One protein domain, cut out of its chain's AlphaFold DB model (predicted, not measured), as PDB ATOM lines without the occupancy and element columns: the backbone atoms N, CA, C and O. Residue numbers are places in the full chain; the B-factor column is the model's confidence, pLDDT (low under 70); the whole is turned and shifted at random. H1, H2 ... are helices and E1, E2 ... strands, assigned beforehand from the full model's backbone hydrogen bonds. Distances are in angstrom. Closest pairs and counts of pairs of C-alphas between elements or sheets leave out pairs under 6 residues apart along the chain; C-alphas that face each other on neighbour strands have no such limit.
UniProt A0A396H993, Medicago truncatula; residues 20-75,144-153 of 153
ATOM      1  N   TYR A  20     118.842 119.511 148.882       86.62
ATOM      2  CA  TYR A  20     119.835 120.423 148.302       86.62
ATOM      3  C   TYR A  20     120.498 121.354 149.330       86.62
ATOM      4  O   TYR A  20     121.457 122.037 148.983       86.62
ATOM      5  N   GLN A  21     120.050 121.366 150.592       83.50
ATOM      6  CA  GLN A  21     120.648 122.197 151.646       83.50
ATOM      7  C   GLN A  21     122.160 121.958 151.833       83.50
ATOM      8  O   GLN A  21     122.892 122.942 151.926       83.50
ATOM      9  N   PRO A  22     122.687 120.713 151.815       83.88
ATOM     10  CA  PRO A  22     124.131 120.501 151.932       83.88
ATOM     11  C   PRO A  22     124.922 121.125 150.774       83.88
ATOM     12  O   PRO A  22     125.984 121.703 150.992       83.88
ATOM     13  N   LEU A  23     124.389 121.051 149.548       87.75
ATOM     14  CA  LEU A  23     125.007 121.657 148.364       87.75
ATOM     15  C   LEU A  23     124.971 123.185 148.434       87.75
ATOM     16  O   LEU A  23     125.949 123.835 148.074       87.75
ATOM     17  N   PHE A  24     123.876 123.749 148.945       88.44
ATOM     18  CA  PHE A  24     123.759 125.179 149.202       88.44
ATOM     19  C   PHE A  24     124.849 125.666 150.166       88.44
ATOM     20  O   PHE A  24     125.597 126.581 149.833       88.44
ATOM     21  N   PHE A  25     125.016 125.006 151.318       86.69
ATOM     22  CA  PHE A  25     126.064 125.375 152.275       86.69
ATOM     23  C   PHE A  25     127.478 125.152 151.729       86.69
ATOM     24  O   PHE A  25     128.358 125.974 151.977       86.69
ATOM     25  N   ALA A  26     127.704 124.090 150.948       88.62
ATOM     26  CA  ALA A  26     128.982 123.880 150.272       88.62
ATOM     27  C   ALA A  26     129.313 125.045 149.324       88.62
ATOM     28  O   ALA A  26     130.424 125.569 149.372       88.62
ATOM     29  N   ALA A  27     128.338 125.509 148.536       91.44
ATOM     30  CA  ALA A  27     128.499 126.681 147.680       91.44
ATOM     31  C   ALA A  27     128.762 127.960 148.495       91.44
ATOM     32  O   ALA A  27     129.662 128.725 148.155       91.44
ATOM     33  N   CYS A  28     128.057 128.175 149.613       91.50
ATOM     34  CA  CYS A  28     128.336 129.305 150.502       91.50
ATOM     35  C   CYS A  28     129.756 129.254 151.090       91.50
ATOM     36  O   CYS A  28     130.390 130.295 151.238       91.50
ATOM     37  N   ASN A  29     130.281 128.067 151.402       90.75
ATOM     38  CA  ASN A  29     131.647 127.909 151.906       90.75
ATOM     39  C   ASN A  29     132.709 128.261 150.852       90.75
ATOM     40  O   ASN A  29     133.787 128.735 151.209       90.75
ATOM     41  N   MET A  30     132.401 128.097 149.560       94.00
ATOM     42  CA  MET A  30     133.283 128.514 148.461       94.00
ATOM     43  C   MET A  30     133.420 130.039 148.347       94.00
ATOM     44  O   MET A  30     134.344 130.508 147.692       94.00
ATOM     45  N   LEU A  31     132.559 130.825 149.008       95.12
ATOM     46  CA  LEU A  31     132.665 132.291 149.044       95.12
ATOM     47  C   LEU A  31     133.802 132.797 149.938       95.12
ATOM     48  O   LEU A  31     134.118 133.985 149.892       95.12
ATOM     49  N   LYS A  32     134.433 131.920 150.729       95.94
ATOM     50  CA  LYS A  32     135.531 132.298 151.620       95.94
ATOM     51  C   LYS A  32     136.685 132.953 150.866       95.94
ATOM     52  O   LYS A  32     137.042 134.080 151.180       95.94
ATOM     53  N   GLU A  33     137.258 132.264 149.887       96.94
ATOM     54  CA  GLU A  33     138.414 132.769 149.137       96.94
ATOM     55  C   GLU A  33     138.089 134.046 148.337       96.94
ATOM     56  O   GLU A  33     138.836 135.014 148.472       96.94
ATOM     57  N   PRO A  34     136.960 134.135 147.602       97.12
ATOM     58  CA  PRO A  34     136.530 135.392 146.990       97.12
ATOM     59  C   PRO A  34     136.416 136.556 147.980       97.12
ATOM     60  O   PRO A  34     136.846 137.662 147.660       97.12
ATOM     61  N   LEU A  35     135.874 136.324 149.183       97.19
ATOM     62  CA  LEU A  35     135.779 137.364 150.210       97.19
ATOM     63  C   LEU A  35     137.163 137.799 150.707       97.19
ATOM     64  O   LEU A  35     137.403 138.993 150.858       97.19
ATOM     65  N   GLU A  36     138.072 136.854 150.959       97.94
ATOM     66  CA  GLU A  36     139.438 137.172 151.385       97.94
ATOM     67  C   GLU A  36     140.198 137.967 150.313       97.94
ATOM     68  O   GLU A  36     140.847 138.957 150.642       97.94
ATOM     69  N   ASN A  37     140.081 137.580 149.039       98.06
ATOM     70  CA  ASN A  37     140.703 138.303 147.927       98.06
ATOM     71  C   ASN A  37     140.132 139.717 147.792       98.06
ATOM     72  O   ASN A  37     140.889 140.675 147.684       98.06
ATOM     73  N   TRP A  38     138.808 139.862 147.895       97.56
ATOM     74  CA  TRP A  38     138.167 141.175 147.878       97.56
ATOM     75  C   TRP A  38     138.662 142.075 149.018       97.56
ATOM     76  O   TRP A  38     138.963 143.239 148.779       97.56
ATOM     77  N   LEU A  39     138.815 141.545 150.238       97.94
ATOM     78  CA  LEU A  39     139.352 142.306 151.374       97.94
ATOM     79  C   LEU A  39     140.805 142.762 151.156       97.94
ATOM     80  O   LEU A  39     141.161 143.842 151.617       97.94
ATOM     81  N   LEU A  40     141.632 141.972 150.459       97.50
ATOM     82  CA  LEU A  40     143.020 142.337 150.128       97.50
ATOM     83  C   LEU A  40     143.114 143.479 149.108       97.50
ATOM     84  O   LEU A  40     144.092 144.222 149.119       97.50
ATOM     85  N   GLU A  41     142.121 143.610 148.230       97.56
ATOM     86  CA  GLU A  41     142.072 144.652 147.200       97.56
ATOM     87  C   GLU A  41     141.540 145.995 147.728       97.56
ATOM     88  O   GLU A  41     141.662 147.019 147.053       97.56
ATOM     89  N   LEU A  42     140.952 146.024 148.928       96.94
ATOM     90  CA  LEU A  42     140.432 147.255 149.515       96.94
ATOM     91  C   LEU A  42     141.562 148.164 150.006       96.94
ATOM     92  O   LEU A  42     142.409 147.763 150.801       96.94
ATOM     93  N   GLU A  43     141.483 149.449 149.657       96.94
ATOM     94  CA  GLU A  43     142.343 150.485 150.252       96.94
ATOM     95  C   GLU A  43     142.148 150.596 151.773       96.94
ATOM     96  O   GLU A  43     143.064 150.958 152.512       96.94
ATOM     97  N   LYS A  44     140.934 150.292 152.252       96.88
ATOM     98  CA  LYS A  44     140.569 150.325 153.666       96.88
ATOM     99  C   LYS A  44     139.629 149.176 154.010       96.88
ATOM    100  O   LYS A  44     138.553 149.050 153.430       96.88
ATOM    101  N   LEU A  45     140.010 148.395 155.019       97.81
ATOM    102  CA  LEU A  45     139.186 147.311 155.548       97.81
ATOM    103  C   LEU A  45     137.903 147.840 156.220       97.81
ATOM    104  O   LEU A  45     137.902 148.945 156.781       97.81
ATOM    105  N   PRO A  46     136.803 147.064 156.193       96.69
ATOM    106  CA  PRO A  46     135.589 147.419 156.913       96.69
ATOM    107  C   PRO A  46     135.827 147.399 158.427       96.69
ATOM    108  O   PRO A  46     136.669 146.665 158.938       96.69
ATOM    109  N   SER A  47     135.044 148.185 159.165       97.19
ATOM    110  CA  SER A  47     135.132 148.244 160.630       97.19
ATOM    111  C   SER A  47     134.515 147.032 161.333       97.19
ATOM    112  O   SER A  47     134.757 146.837 162.522       97.19
ATOM    113  N   CYS A  48     133.681 146.257 160.636       96.69
ATOM    114  CA  CYS A  48     133.021 145.072 161.167       96.69
ATOM    115  C   CYS A  48     132.527 144.168 160.029       96.69
ATOM    116  O   CYS A  48     132.073 144.653 158.992       96.69
ATOM    117  N   ILE A  49     132.532 142.859 160.263       96.62
ATOM    118  CA  ILE A  49     131.813 141.851 159.482       96.62
ATOM    119  C   ILE A  49     130.545 141.479 160.251       96.62
ATOM    120  O   ILE A  49     130.606 141.110 161.421       96.62
ATOM    121  N   VAL A  50     129.389 141.549 159.596       95.75
ATOM    122  CA  VAL A  50     128.149 140.950 160.106       95.75
ATOM    123  C   VAL A  50     127.889 139.705 159.279       95.75
ATOM    124  O   VAL A  50     127.764 139.800 158.059       95.75
ATOM    125  N   SER A  51     127.851 138.537 159.915       94.00
ATOM    126  CA  SER A  51     127.684 137.271 159.198       94.00
ATOM    127  C   SER A  51     126.647 136.364 159.835       94.00
ATOM    128  O   SER A  51     126.478 136.344 161.054       94.00
ATOM    129  N   ASP A  52     125.953 135.600 158.991       90.00
ATOM    130  CA  ASP A  52     125.016 134.582 159.452       90.00
ATOM    131  C   ASP A  52     125.757 133.489 160.230       90.00
ATOM    132  O   ASP A  52     126.859 133.070 159.857       90.00
ATOM    133  N   ILE A  53     125.137 132.997 161.303       85.31
ATOM    134  CA  ILE A  53     125.702 131.900 162.086       85.31
ATOM    135  C   ILE A  53     125.973 130.635 161.262       85.31
ATOM    136  O   ILE A  53     126.911 129.896 161.559       85.31
ATOM    137  N   CYS A  54     125.194 130.393 160.209       85.06
ATOM    138  CA  CYS A  54     125.341 129.221 159.358       85.06
ATOM    139  C   CYS A  54     126.622 129.256 158.503       85.06
ATOM    140  O   CYS A  54     126.907 128.293 157.796       85.06
ATOM    141  N   LEU A  55     127.404 130.342 158.569       89.94
ATOM    142  CA  LEU A  55     128.664 130.536 157.854       89.94
ATOM    143  C   LEU A  55     129.842 130.655 158.842       89.94
ATOM    144  O   LEU A  55     130.479 131.712 158.926       89.94
ATOM    145  N   PRO A  56     130.179 129.588 159.599       88.00
ATOM    146  CA  PRO A  56     131.172 129.658 160.674       88.00
ATOM    147  C   PRO A  56     132.569 130.055 160.175       88.00
ATOM    148  O   PRO A  56     133.323 130.696 160.908       88.00
ATOM    149  N   TRP A  57     132.889 129.775 158.905       92.06
ATOM    150  CA  TRP A  57     134.150 130.155 158.258       92.06
ATOM    151  C   TRP A  57     134.412 131.667 158.244       92.06
ATOM    152  O   TRP A  57     135.570 132.080 158.168       92.06
ATOM    153  N   THR A  58     133.371 132.495 158.367       94.81
ATOM    154  CA  THR A  58     133.510 133.958 158.465       94.81
ATOM    155  C   THR A  58     134.261 134.391 159.725       94.81
ATOM    156  O   THR A  58     134.900 135.438 159.717       94.81
ATOM    157  N   SER A  59     134.271 133.560 160.777       93.94
ATOM    158  CA  SER A  59     135.132 133.749 161.952       93.94
ATOM    159  C   SER A  59     136.614 133.732 161.585       93.94
ATOM    160  O   SER A  59     137.384 134.556 162.072       93.94
ATOM    161  N   ASN A  60     137.011 132.819 160.698       93.69
ATOM    162  CA  ASN A  60     138.406 132.676 160.289       93.69
ATOM    163  C   ASN A  60     138.849 133.867 159.436       93.69
ATOM    164  O   ASN A  60     139.968 134.343 159.592       93.69
ATOM    165  N   VAL A  61     137.959 134.375 158.577       96.12
ATOM    166  CA  VAL A  61     138.217 135.588 157.786       96.12
ATOM    167  C   VAL A  61     138.353 136.803 158.700       96.12
ATOM    168  O   VAL A  61     139.353 137.505 158.629       96.12
ATOM    169  N   ALA A  62     137.402 137.013 159.613       95.75
ATOM    170  CA  ALA A  62     137.454 138.108 160.579       95.75
ATOM    171  C   ALA A  62     138.762 138.114 161.384       95.75
ATOM    172  O   ALA A  62     139.445 139.132 161.443       95.75
ATOM    173  N   SER A  63     139.165 136.953 161.913       95.00
ATOM    174  CA  SER A  63     140.427 136.817 162.645       95.00
ATOM    175  C   SER A  63     141.660 137.048 161.767       95.00
ATOM    176  O   SER A  63     142.621 137.644 162.239       95.00
ATOM    177  N   LYS A  64     141.657 136.588 160.507       96.38
ATOM    178  CA  LYS A  64     142.793 136.735 159.582       96.38
ATOM    179  C   LYS A  64     143.089 138.198 159.242       96.38
ATOM    180  O   LYS A  64     144.254 138.551 159.087       96.38
ATOM    181  N   PHE A  65     142.052 139.020 159.107       96.94
ATOM    182  CA  PHE A  65     142.171 140.433 158.731       96.94
ATOM    183  C   PHE A  65     142.074 141.392 159.928       96.94
ATOM    184  O   PHE A  65     142.054 142.601 159.722       96.94
ATOM    185  N   ASP A  66     142.001 140.863 161.155       96.06
ATOM    186  CA  ASP A  66     141.795 141.631 162.392       96.06
ATOM    187  C   ASP A  66     140.552 142.548 162.337       96.06
ATOM    188  O   ASP A  66     140.553 143.695 162.780       96.06
ATOM    189  N   ILE A  67     139.462 142.038 161.746       97.19
ATOM    190  CA  ILE A  67     138.188 142.753 161.608       97.19
ATOM    191  C   ILE A  67     137.203 142.225 162.654       97.19
ATOM    192  O   ILE A  67     136.957 141.016 162.703       97.19
ATOM    193  N   PRO A  68     136.560 143.095 163.455       95.94
ATOM    194  CA  PRO A  68     135.514 142.668 164.368       95.94
ATOM    195  C   PRO A  68     134.362 141.945 163.681       95.94
ATOM    196  O   PRO A  68     133.965 142.308 162.577       95.94
ATOM    197  N   ARG A  69     133.780 140.938 164.338       95.81
ATOM    198  CA  ARG A  69     132.656 140.177 163.799       95.81
ATOM    199  C   ARG A  69     131.473 140.130 164.747       95.81
ATOM    200  O   ARG A  69     131.594 139.778 165.918       95.81
ATOM    201  N   VAL A  70     130.300 140.405 164.193       95.19
ATOM    202  CA  VAL A  70     129.005 140.232 164.849       95.19
ATOM    203  C   VAL A  70     128.267 139.091 164.163       95.19
ATOM    204  O   VAL A  70     128.126 139.073 162.939       95.19
ATOM    205  N   VAL A  71     127.790 138.129 164.951       92.44
ATOM    206  CA  VAL A  71     126.958 137.035 164.438       92.44
ATOM    207  C   VAL A  71     125.523 137.514 164.329       92.44
ATOM    208  O   VAL A  71     124.955 138.017 165.296       92.44
ATOM    209  N   PHE A  72     124.923 137.315 163.165       91.31
ATOM    210  CA  PHE A  72     123.510 137.544 162.938       91.31
ATOM    211  C   PHE A  72     122.720 136.242 163.077       91.31
ATOM    212  O   PHE A  72     123.030 135.226 162.453       91.31
ATOM    213  N   HIS A  73     121.671 136.291 163.893       86.06
ATOM    214  CA  HIS A  73     120.650 135.261 163.970       86.06
ATOM    215  C   HIS A  73     119.392 135.720 163.234       86.06
ATOM    216  O   HIS A  73     118.681 136.614 163.693       86.06
ATOM    217  N   ALA A  74     119.082 135.040 162.128       83.06
ATOM    218  CA  ALA A  74     117.865 135.268 161.349       83.06
ATOM    219  C   ALA A  74     116.584 134.706 162.008       83.06
ATOM    220  O   ALA A  74     115.492 134.852 161.464       83.06
ATOM    221  N   ILE A  75     116.704 134.061 163.171       84.38
ATOM    222  CA  ILE A  75     115.591 133.487 163.938       84.38
ATOM    223  C   ILE A  75     115.300 134.307 165.197       84.38
ATOM    224  O   ILE A  75     116.163 135.027 165.697       84.38
ATOM    225  N   GLN A 144     132.307 139.337 168.673       92.19
ATOM    226  CA  GLN A 144     132.222 140.476 169.591       92.19
ATOM    227  C   GLN A 144     130.786 140.790 170.027       92.19
ATOM    228  O   GLN A 144     130.572 141.516 170.997       92.19
ATOM    229  N   GLY A 145     129.791 140.277 169.307       90.81
ATOM    230  CA  GLY A 145     128.393 140.497 169.632       90.81
ATOM    231  C   GLY A 145     127.449 139.626 168.820       90.81
ATOM    232  O   GLY A 145     127.835 138.975 167.844       90.81
ATOM    233  N   ILE A 146     126.186 139.650 169.237       89.62
ATOM    234  CA  ILE A 146     125.089 138.946 168.583       89.62
ATOM    235  C   ILE A 146     124.036 139.971 168.167       89.62
ATOM    236  O   ILE A 146     123.533 140.726 168.998       89.62
ATOM    237  N   LEU A 147     123.684 139.960 166.886       90.88
ATOM    238  CA  LEU A 147     122.551 140.688 166.336       90.88
ATOM    239  C   LEU A 147     121.390 139.711 166.133       90.88
ATOM    240  O   LEU A 147     121.534 138.694 165.458       90.88
ATOM    241  N   VAL A 148     120.229 140.031 166.698       89.38
ATOM    242  CA  VAL A 148     119.001 139.249 166.521       89.38
ATOM    243  C   VAL A 148     117.947 140.148 165.896       89.38
ATOM    244  O   VAL A 148     117.739 141.265 166.369       89.38
ATOM    245  N   ASN A 149     117.277 139.671 164.845       86.12
ATOM    246  CA  ASN A 149     116.186 140.408 164.213       86.12
ATOM    247  C   ASN A 149     114.919 140.363 165.086       86.12
ATOM    248  O   ASN A 149     114.032 139.531 164.895       86.12
ATOM    249  N   THR A 150     114.870 141.217 166.105       85.69
ATOM    250  CA  THR A 150     113.764 141.313 167.060       85.69
ATOM    251  C   THR A 150     113.660 142.731 167.627       85.69
ATOM    252  O   THR A 150     114.577 143.538 167.475       85.69
ATOM    253  N   PHE A 151     112.559 143.034 168.310       86.56
ATOM    254  CA  PHE A 151     112.349 144.286 169.036       86.56
ATOM    255  C   PHE A 151     112.089 143.991 170.518       86.56
ATOM    256  O   PHE A 151     111.672 142.890 170.876       86.56
ATOM    257  N   ARG A 152     112.347 144.970 171.392       82.88
ATOM    258  CA  ARG A 152     111.922 144.888 172.796       82.88
ATOM    259  C   ARG A 152     110.439 145.244 172.880       82.88
ATOM    260  O   ARG A 152     110.042 146.261 172.312       82.88
ATOM    261  N   GLY A 153     109.660 144.382 173.531       64.62
ATOM    262  CA  GLY A 153     108.277 144.657 173.926       64.62
ATOM    263  C   GLY A 153     108.197 145.460 175.213       64.62
ATOM    264  O   GLY A 153     109.210 145.481 175.953       64.62
TER     265      GLY A 153
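Overview. This is residues 20 to 75 and 144 to 153 of the 153 residues of a protein of Medicago truncatula (UniProt A0A396H993). Look first for a small sheet of three parallel strands, with the short helix H3 over one face and no named helix over the other. H2 comes next to H3, and H1 reaches away from the sheet as an arm. The printed part has 66 residues, with three named helices and three named strands in the order H1, H2, E1, H3, E2, E3; the sheet's order is E1, E2, E3 and the class is mixed. The whole is flat, spanning 43 by 33 by 15 A, and only just loose, close to compact, with a radius of gyration of the C-alphas of 13.4 A.

Arrangement. Start at the inner strand E2, residues 69 to 73. Parallel to it at 28 degrees is the edge strand E1, residues 49 to 52, with N 72 and O 51 2.8 A apart, within hydrogen-bond range. The other edge strand, E3, residues 145 to 148, is parallel to E2 at 26 degrees, with N 147 and O 71 2.8 A apart. H3, residues 58 to 64, is on the sheet at a height of 9.1 A, over E1 and along the strands, at 8 degrees to E1 on the local plane; their closest C-alphas, of Ser 51 and Thr 58, are 6.7 A apart. E1, H3 and E2 form a strand-helix-strand unit, two parallel neighbour strands joined through a helix, with a right-handed crossover. H2, residues 32 to 41, is not on the sheet; it only just touches H3, with 3 pairs of C-alphas within 8 A, the closest those of Glu 36 and Val 61 at 6.7 A, at a steep tilt of 41 degrees, the same way. H1, residues 20 to 29, meets H2 only through their link and is apart from H3. In H1, H2 and H3 every O i to N i+4 pair is within hydrogen-bond range.

Along the chain. Find C-alpha 69 at (132.656, 140.177, 163.799); from there E2 runs 13.0 A to C-alpha 73. H1 begins at C-alpha 20, (119.835, 120.423, 148.302), and is 14.4 A long; H2 is 14.7 A. E3 ends at C-alpha 148, (119.001, 139.249, 166.521).

Size, cuts and confidence. The C-alphas of Glu 41 and Gly 153 are the two farthest apart, at 43.1 A. Residues 76 to 143 are not printed, and C-alphas 75 and 144 are 18.9 A apart across this cut. Of the links printed whole, none is long. The mean pLDDT of the printed part is 92.1, and residue 153 is under 70.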